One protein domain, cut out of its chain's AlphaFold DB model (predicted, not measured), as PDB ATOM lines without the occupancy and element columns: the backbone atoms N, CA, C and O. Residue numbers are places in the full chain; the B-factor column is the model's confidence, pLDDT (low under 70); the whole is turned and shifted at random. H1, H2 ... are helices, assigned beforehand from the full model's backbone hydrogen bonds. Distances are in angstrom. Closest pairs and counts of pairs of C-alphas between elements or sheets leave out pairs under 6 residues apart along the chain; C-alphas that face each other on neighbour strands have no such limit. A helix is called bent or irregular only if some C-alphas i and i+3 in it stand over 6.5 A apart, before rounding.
ATOM      1  N   ASP A  70       5.605  12.458   0.775       89.06
ATOM      2  CA  ASP A  70       5.096  12.845  -0.546       89.06
ATOM      3  C   ASP A  70       3.972  11.903  -1.007       89.06
ATOM      4  O   ASP A  70       3.763  11.666  -2.203       89.06
ATOM      5  N   TRP A  71       3.197  11.393  -0.040       89.94
ATOM      6  CA  TRP A  71       2.187  10.352  -0.242       89.94
ATOM      7  C   TRP A  71       1.230  10.633  -1.398       89.94
ATOM      8  O   TRP A  71       0.764   9.714  -2.063       89.94
ATOM      9  N   LEU A  72       0.921  11.900  -1.663       89.19
ATOM     10  CA  LEU A  72      -0.030  12.283  -2.696       89.19
ATOM     11  C   LEU A  72       0.519  11.999  -4.104       89.19
ATOM     12  O   LEU A  72      -0.243  11.581  -4.973       89.19
ATOM     13  N   ILE A  73       1.830  12.137  -4.319       89.06
ATOM     14  CA  ILE A  73       2.495  11.766  -5.578       89.06
ATOM     15  C   ILE A  73       2.571  10.245  -5.695       89.06
ATOM     16  O   ILE A  73       2.183   9.688  -6.725       89.06
ATOM     17  N   THR A  74       2.998   9.569  -4.627       87.56
ATOM     18  CA  THR A  74       3.079   8.104  -4.575       87.56
ATOM     19  C   THR A  74       1.722   7.469  -4.883       87.56
ATOM     20  O   THR A  74       1.614   6.565  -5.712       87.56
ATOM     21  N   GLN A  75       0.649   7.983  -4.276       85.25
ATOM     22  CA  GLN A  75      -0.713   7.492  -4.487       85.25
ATOM     23  C   GLN A  75      -1.315   7.917  -5.834       85.25
ATOM     24  O   GLN A  75      -2.208   7.225  -6.322       85.25
ATOM     25  N   ALA A  76      -0.842   9.009  -6.445       85.94
ATOM     26  CA  ALA A  76      -1.211   9.421  -7.806       85.94
ATOM     27  C   ALA A  76      -0.617   8.503  -8.878       85.94
ATOM     28  O   ALA A  76      -1.258   8.245  -9.890       85.94
ATOM     29  N   GLN A  77       0.592   7.994  -8.653       82.19
ATOM     30  CA  GLN A  77       1.228   7.003  -9.526       82.19
ATOM     31  C   GLN A  77       0.693   5.582  -9.281       82.19
ATOM     32  O   GLN A  77       0.850   4.697 -10.121       82.19
ATOM     33  N   MET A  78       0.045   5.366  -8.135       79.00
ATOM     34  CA  MET A  78      -0.603   4.117  -7.748       79.00
ATOM     35  C   MET A  78      -2.115   4.148  -8.056       79.00
ATOM     36  O   MET A  78      -2.707   5.177  -8.370       79.00
ATOM     37  N   TRP A  79      -2.788   3.003  -7.938       71.69
ATOM     38  CA  TRP A  79      -4.215   2.838  -8.255       71.69
ATOM     39  C   TRP A  79      -5.176   3.746  -7.455       71.69
ATOM     40  O   TRP A  79      -6.334   3.928  -7.848       71.69
ATOM     41  N   PHE A  80      -4.745   4.296  -6.314       71.62
ATOM     42  CA  PHE A  80      -5.632   5.039  -5.421       71.62
ATOM     43  C   PHE A  80      -6.086   6.369  -6.039       71.62
ATOM     44  O   PHE A  80      -7.299   6.603  -6.093       71.62
ATOM     45  N   LEU A  81      -5.156   7.171  -6.576       77.31
ATOM     46  CA  LEU A  81      -5.416   8.494  -7.167       77.31
ATOM     47  C   LEU A  81      -5.055   8.594  -8.656       77.31
ATOM     48  O   LEU A  81      -4.974   9.702  -9.176       77.31
ATOM     49  N   VAL A  82      -4.904   7.471  -9.361       77.19
ATOM     50  CA  VAL A  82      -4.557   7.444 -10.797       77.19
ATOM     51  C   VAL A  82      -5.450   8.339 -11.674       77.19
ATOM     52  O   VAL A  82      -4.963   9.018 -12.569       77.19
ATOM     53  N   ASN A  83      -6.748   8.435 -11.363       81.06
ATOM     54  CA  ASN A  83      -7.701   9.280 -12.101       81.06
ATOM     55  C   ASN A  83      -7.469  10.792 -11.925       81.06
ATOM     56  O   ASN A  83      -8.123  11.588 -12.589       81.06
ATOM     57  N   TYR A  84      -6.597  11.175 -10.995       82.25
ATOM     58  CA  TYR A  84      -6.254  12.555 -10.656       82.25
ATOM     59  C   TYR A  84      -4.756  12.829 -10.827       82.25
ATOM     60  O   TYR A  84      -4.255  13.875 -10.410       82.25
ATOM     61  N   GLN A  85      -4.026  11.876 -11.404       84.75
ATOM     62  CA  GLN A  85      -2.583  11.944 -11.553       84.75
ATOM     63  C   GLN A  85      -2.154  13.144 -12.398       84.75
ATOM     64  O   GLN A  85      -1.192  13.825 -12.054       84.75
ATOM     65  N   ASP A  86      -2.884  13.428 -13.473       86.19
ATOM     66  CA  ASP A  86      -2.649  14.558 -14.366       86.19
ATOM     67  C   ASP A  86      -2.729  15.899 -13.623       86.19
ATOM     68  O   ASP A  86      -1.841  16.742 -13.767       86.19
ATOM     69  N   VAL A  87      -3.747  16.078 -12.778       86.81
ATOM     70  CA  VAL A  87      -3.930  17.289 -11.970       86.81
ATOM     71  C   VAL A  87      -2.803  17.420 -10.946       86.81
ATOM     72  O   VAL A  87      -2.196  18.485 -10.830       86.81
ATOM     73  N   ILE A  88      -2.492  16.335 -10.236       88.38
ATOM     74  CA  ILE A  88      -1.481  16.324  -9.172       88.38
ATOM     75  C   ILE A  88      -0.085  16.605  -9.734       88.38
ATOM     76  O   ILE A  88       0.625  17.465  -9.210       88.38
ATOM     77  N   ILE A  89       0.304  15.927 -10.817       89.25
ATOM     78  CA  ILE A  89       1.610  16.125 -11.461       89.25
ATOM     79  C   ILE A  89       1.706  17.536 -12.039       89.25
ATOM     80  O   ILE A  89       2.721  18.199 -11.846       89.25
ATOM     81  N   LYS A  90       0.642  18.042 -12.670       90.44
ATOM     82  CA  LYS A  90       0.625  19.402 -13.218       90.44
ATOM     83  C   LYS A  90       0.855  20.467 -12.147       90.44
ATOM     84  O   LYS A  90       1.635  21.388 -12.378       90.44
ATOM     85  N   GLU A  91       0.184  20.382 -10.999       90.25
ATOM     86  CA  GLU A  91       0.400  21.350  -9.913       90.25
ATOM     87  C   GLU A  91       1.783  21.186  -9.272       90.25
ATOM     88  O   GLU A  91       2.456  22.181  -8.989       90.25
ATOM     89  N   ARG A  92       2.264  19.947  -9.130       91.81
ATOM     90  CA  ARG A  92       3.630  19.671  -8.675       91.81
ATOM     91  C   ARG A  92       4.665  20.307  -9.595       91.81
ATOM     92  O   ARG A  92       5.554  20.997  -9.107       91.81
ATOM     93  N   ASP A  93       4.550  20.123 -10.905       92.81
ATOM     94  CA  ASP A  93       5.520  20.650 -11.867       92.81
ATOM     95  C   ASP A  93       5.520  22.181 -11.881       92.81
ATOM     96  O   ASP A  93       6.584  22.790 -11.965       92.81
ATOM     97  N   LYS A  94       4.362  22.830 -11.702       92.50
ATOM     98  CA  LYS A  94       4.312  24.290 -11.512       92.50
ATOM     99  C   LYS A  94       5.096  24.741 -10.278       92.50
ATOM    100  O   LYS A  94       5.863  25.693 -10.382       92.50
ATOM    101  N   LEU A  95       4.916  24.066  -9.141       92.44
ATOM    102  CA  LEU A  95       5.596  24.398  -7.882       92.44
ATOM    103  C   LEU A  95       7.106  24.125  -7.940       92.44
ATOM    104  O   LEU A  95       7.903  24.871  -7.371       92.44
ATOM    105  N   VAL A  96       7.507  23.062  -8.637       93.69
ATOM    106  CA  VAL A  96       8.921  22.753  -8.884       93.69
ATOM    107  C   VAL A  96       9.540  23.802  -9.806       93.69
ATOM    108  O   VAL A  96      10.622  24.302  -9.509       93.69
ATOM    109  N   ASN A  97       8.842  24.201 -10.871       94.12
ATOM    110  CA  ASN A  97       9.310  25.235 -11.797       94.12
ATOM    111  C   ASN A  97       9.429  26.616 -11.137       94.12
ATOM    112  O   ASN A  97      10.268  27.414 -11.548       94.12
ATOM    113  N   SER A  98       8.629  26.901 -10.108       91.75
ATOM    114  CA  SER A  98       8.781  28.111  -9.293       91.75
ATOM    115  C   SER A  98       9.874  27.998  -8.222       91.75
ATOM    116  O   SER A  98      10.102  28.965  -7.502       91.75
ATOM    117  N   GLY A  99      10.544  26.844  -8.093       92.38
ATOM    118  CA  GLY A  99      11.581  26.593  -7.082       92.38
ATOM    119  C   GLY A  99      11.043  26.505  -5.652       92.38
ATOM    120  O   GLY A  99      11.801  26.606  -4.694       92.38
ATOM    121  N   ASP A 100       9.733  26.332  -5.509       90.56
ATOM    122  CA  ASP A 100       9.001  26.631  -4.281       90.56
ATOM    123  C   ASP A 100       8.239  25.413  -3.754       90.56
ATOM    124  O   ASP A 100       7.308  25.545  -2.963       90.56
ATOM    125  N   TYR A 101       8.607  24.222  -4.215       93.12
ATOM    126  CA  TYR A 101       7.896  22.987  -3.935       93.12
ATOM    127  C   TYR A 101       8.007  22.548  -2.467       93.12
ATOM    128  O   TYR A 101       9.094  22.408  -1.914       93.12
ATOM    129  N   SER A 102       6.851  22.266  -1.865       92.88
ATOM    130  CA  SER A 102       6.713  21.405  -0.692       92.88
ATOM    131  C   SER A 102       5.410  20.618  -0.809       92.88
ATOM    132  O   SER A 102       4.473  21.061  -1.486       92.88
ATOM    133  N   HIS A 103       5.320  19.475  -0.132       90.88
ATOM    134  CA  HIS A 103       4.094  18.680  -0.109       90.88
ATOM    135  C   HIS A 103       2.897  19.464   0.453       90.88
ATOM    136  O   HIS A 103       1.815  19.436  -0.125       90.88
ATOM    137  N   ASP A 104       3.092  20.272   1.500       90.50
ATOM    138  CA  ASP A 104       2.029  21.133   2.042       90.50
ATOM    139  C   ASP A 104       1.553  22.188   1.031       90.50
ATOM    140  O   ASP A 104       0.355  22.465   0.931       90.50
ATOM    141  N   LYS A 105       2.467  22.752   0.230       90.25
ATOM    142  CA  LYS A 105       2.108  23.676  -0.857       90.25
ATOM    143  C   LYS A 105       1.375  22.957  -1.991       90.25
ATOM    144  O   LYS A 105       0.437  23.520  -2.557       90.25
ATOM    145  N   LEU A 106       1.746  21.710  -2.285       90.94
ATOM    146  CA  LEU A 106       1.015  20.863  -3.226       90.94
ATOM    147  C   LEU A 106      -0.409  20.602  -2.720       90.94
ATOM    148  O   LEU A 106      -1.364  20.871  -3.442       90.94
ATOM    149  N   VAL A 107      -0.581  20.201  -1.461       90.12
ATOM    150  CA  VAL A 107      -1.899  20.027  -0.825       90.12
ATOM    151  C   VAL A 107      -2.725  21.319  -0.874       90.12
ATOM    152  O   VAL A 107      -3.911  21.276  -1.202       90.12
ATOM    153  N   ALA A 108      -2.107  22.473  -0.609       88.62
ATOM    154  CA  ALA A 108      -2.775  23.775  -0.649       88.62
ATOM    155  C   ALA A 108      -3.213  24.194  -2.066       88.62
ATOM    156  O   ALA A 108      -4.260  24.826  -2.219       88.62
ATOM    157  N   SER A 109      -2.452  23.825  -3.104       87.00
ATOM    158  CA  SER A 109      -2.812  24.107  -4.504       87.00
ATOM    159  C   SER A 109      -4.045  23.328  -4.984       87.00
ATOM    160  O   SER A 109      -4.779  23.789  -5.861       87.00
ATOM    161  N   LEU A 110      -4.332  22.177  -4.371       85.75
ATOM    162  CA  LEU A 110      -5.427  21.297  -4.769       85.75
ATOM    163  C   LEU A 110      -6.735  21.741  -4.117       85.75
ATOM    164  O   LEU A 110      -6.920  21.556  -2.919       85.75
ATOM    165  N   SER A 111      -7.656  22.322  -4.889       73.75
ATOM    166  CA  SER A 111      -8.913  22.883  -4.362       73.75
ATOM    167  C   SER A 111     -10.121  21.941  -4.497       73.75
ATOM    168  O   SER A 111     -10.219  21.141  -5.431       73.75
ATOM    169  N   LEU A 112     -11.082  22.055  -3.575       68.44
ATOM    170  CA  LEU A 112     -12.363  21.328  -3.599       68.44
ATOM    171  C   LEU A 112     -13.377  21.919  -4.581       68.44
ATOM    172  O   LEU A 112     -14.219  21.200  -5.111       68.44
ATOM    173  N   GLY A 113     -13.303  23.226  -4.823       56.94
ATOM    174  CA  GLY A 113     -14.359  23.989  -5.496       56.94
ATOM    175  C   GLY A 113     -14.469  23.825  -7.016       56.94
ATOM    176  O   GLY A 113     -15.323  24.466  -7.622       56.94
ATOM    177  N   SER A 114     -13.626  23.015  -7.657       52.69
ATOM    178  CA  SER A 114     -13.659  22.801  -9.112       52.69
ATOM    179  C   SER A 114     -14.080  21.368  -9.441       52.69
ATOM    180  O   SER A 114     -13.711  20.441  -8.727       52.69
ATOM    181  N   GLY A 115     -14.801  21.164 -10.551       50.19
ATOM    182  CA  GLY A 115     -15.311  19.852 -11.007       50.19
ATOM    183  C   GLY A 115     -14.256  18.760 -11.272       50.19
ATOM    184  O   GLY A 115     -14.614  17.654 -11.652       50.19
ATOM    185  N   HIS A 116     -12.977  19.056 -11.032       49.50
ATOM    186  CA  HIS A 116     -11.826  18.150 -11.077       49.50
ATOM    187  C   HIS A 116     -11.201  17.952  -9.679       49.50
ATOM    188  O   HIS A 116      -9.982  17.906  -9.530       49.50
ATOM    189  N   SER A 117     -12.010  17.915  -8.616       56.88
ATOM    190  CA  SER A 117     -11.477  17.858  -7.250       56.88
ATOM    191  C   SER A 117     -10.852  16.495  -6.916       56.88
ATOM    192  O   SER A 117     -11.549  15.484  -6.834       56.88
ATOM    193  N   CYS A 118      -9.542  16.480  -6.642       53.62
ATOM    194  CA  CYS A 118      -8.782  15.280  -6.248       53.62
ATOM    195  C   CYS A 118      -9.240  14.693  -4.901       53.62
ATOM    196  O   CYS A 118      -9.248  13.479  -4.699       53.62
ATOM    197  N   PHE A 119      -9.687  15.547  -3.979       55.25
ATOM    198  CA  PHE A 119     -10.170  15.116  -2.665       55.25
ATOM    199  C   PHE A 119     -11.578  14.514  -2.709       55.25
ATOM    200  O   PHE A 119     -11.942  13.790  -1.785       55.25
ATOM    201  N   HIS A 120     -12.351  14.731  -3.778       52.25
ATOM    202  CA  HIS A 120     -13.608  14.009  -3.984       52.25
ATOM    203  C   HIS A 120     -13.356  12.496  -4.095       52.25
ATOM    204  O   HIS A 120     -14.045  11.703  -3.456       52.25
ATOM    205  N   GLY A 121     -12.301  12.096  -4.816       49.72
ATOM    206  CA  GLY A 121     -11.866  10.702  -4.899       49.72
ATOM    207  C   GLY A 121     -11.351  10.140  -3.571       49.72
ATOM    208  O   GLY A 121     -11.663   8.997  -3.238       49.72
ATOM    209  N   ILE A 122     -10.624  10.949  -2.789       53.88
ATOM    210  CA  ILE A 122     -10.128  10.564  -1.455       53.88
ATOM    211  C   ILE A 122     -11.304  10.308  -0.505       53.88
ATOM    212  O   ILE A 122     -11.383   9.235   0.088       53.88
ATOM    213  N   VAL A 123     -12.254  11.245  -0.409       50.94
ATOM    214  CA  VAL A 123     -13.416  11.130   0.490       50.94
ATOM    215  C   VAL A 123     -14.312   9.951   0.093       50.94
ATOM    216  O   VAL A 123     -14.712   9.170   0.957       50.94
ATOM    217  N   ILE A 124     -14.574   9.749  -1.202       42.94
ATOM    218  CA  ILE A 124     -15.394   8.619  -1.668       42.94
ATOM    219  C   ILE A 124     -14.708   7.279  -1.389       42.94
ATOM    220  O   ILE A 124     -15.360   6.359  -0.900       42.94
ATOM    221  N   LYS A 125     -13.396   7.152  -1.626       41.69
ATOM    222  CA  LYS A 125     -12.692   5.889  -1.353       41.69
ATOM    223  C   LYS A 125     -12.452   5.637   0.139       41.69
ATOM    224  O   LYS A 125     -12.380   4.479   0.530       41.69
ATOM    225  N   THR A 126     -12.410   6.665   0.995       42.03
ATOM    226  CA  THR A 126     -12.403   6.459   2.462       42.03
ATOM    227  C   THR A 126     -13.704   5.865   3.002       42.03
ATOM    228  O   THR A 126     -13.673   5.201   4.032       42.03
ATOM    229  N   GLN A 127     -14.828   6.032   2.295       38.09
ATOM    230  CA  GLN A 127     -16.098   5.359   2.611       38.09
ATOM    231  C   GLN A 127     -16.139   3.902   2.104       38.09
ATOM    232  O   GLN A 127     -17.107   3.188   2.347       38.09
ATOM    233  N   ILE A 128     -15.080   3.446   1.424       34.84
ATOM    234  CA  ILE A 128     -14.893   2.073   0.944       34.84
ATOM    235  C   ILE A 128     -13.611   1.512   1.584       34.84
ATOM    236  O   ILE A 128     -12.674   1.091   0.913       34.84
ATOM    237  N   LYS A 129     -13.548   1.520   2.916       29.84
ATOM    238  CA  LYS A 129     -12.804   0.491   3.648       29.84
ATOM    239  C   LYS A 129     -13.844  -0.453   4.251       29.84
ATOM    240  O   LYS A 129     -14.418  -0.101   5.280       29.84
ATOM    241  N   PRO A 130     -14.157  -1.599   3.618       34.41
ATOM    242  CA  PRO A 130     -14.774  -2.678   4.364       34.41
ATOM    243  C   PRO A 130     -13.754  -3.178   5.396       34.41
ATOM    244  O   PRO A 130     -12.543  -3.100   5.165       34.41
ATOM    245  N   CYS A 131     -14.272  -3.605   6.544       34.50
ATOM    246  CA  CYS A 131     -13.549  -4.365   7.555       34.50
ATOM    247  C   CYS A 131     -12.727  -5.512   6.952       34.50
ATOM    248  O   CYS A 131     -13.178  -6.086   5.933       34.50
TER     249      CYS A 131
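AT A GLANCE: This is residues 70 to 131 of the 131 residues of an uncharacterized protein of termite gut metagenome (UniProt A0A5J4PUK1). One long helix, H2, has two short helices crossing it on one side, H1 over its earlier part and H3 over its later part, while a fourth, H4, reaches it only near its beginning. The last residues, 126 to 131, stick out as a free tail that adds to the length. The printed part has 62 residues with four named helices, H1, H2, H3 and H4 in chain order, and no named strand; the class is all helix. It is compact, with a radius of gyration of the C-alphas of 12.1 A, and its C-alphas span 42 by 24 by 18 A.

HOW THE PARTS SIT: H1, residues 71 to 77, touches residues 82 to 89 of H2, residues 82 to 97, at a steep tilt of 61 degrees, opposite ways; their closest C-alphas, of Ala 76 and Gln 85, are 4.7 A apart. H2 is the hub, touching three helices, and is irregular: C-alphas 83 and 86 are 7.6 A apart. H3, residues 103 to 109, touches residues 88 to 95 of H2 about perpendicular, at 78 degrees, closest at the C-alphas of Arg 92 and Leu 106, 6.2 A apart. H1 and H3 are near each other, with 6 pairs of C-alphas within 10 A. H4, residues 118 to 126, only just touches residues 84 to 88 of H2, with 3 pairs of C-alphas within 8 A, at a steep tilt of 43 degrees, opposite ways; the closest C-alphas, of Tyr 84 and Cys 118, are 5.8 A apart. H4 is apart from H1 and from H3. Every O i to N i+4 pair is within hydrogen-bond range in H1, H3 and H4, and 10 of 12 are in H2.

IN THESE COORDINATES: H1 begins at C-alpha 71, (2.187, 10.352, -0.242), and is 9.9 A long. H2 measures 22.6 A and H3 9.8 A. H4 measures 12.9 A and ends at C-alpha 126, (-12.403, 6.459, 2.462).

THE WHOLE: The C-alphas farthest apart, of Ser 98 and Cys 131, are 42.9 A apart. The printed part has no cut; the links H1 to H2 and H2 to H3 are tight, and H3 to H4 is short. Residues 126 to 131 stand free, and Cys 131 is the chain's last residue. The mean pLDDT of the printed part is 74.3, and residues 112 to 131 are under 70.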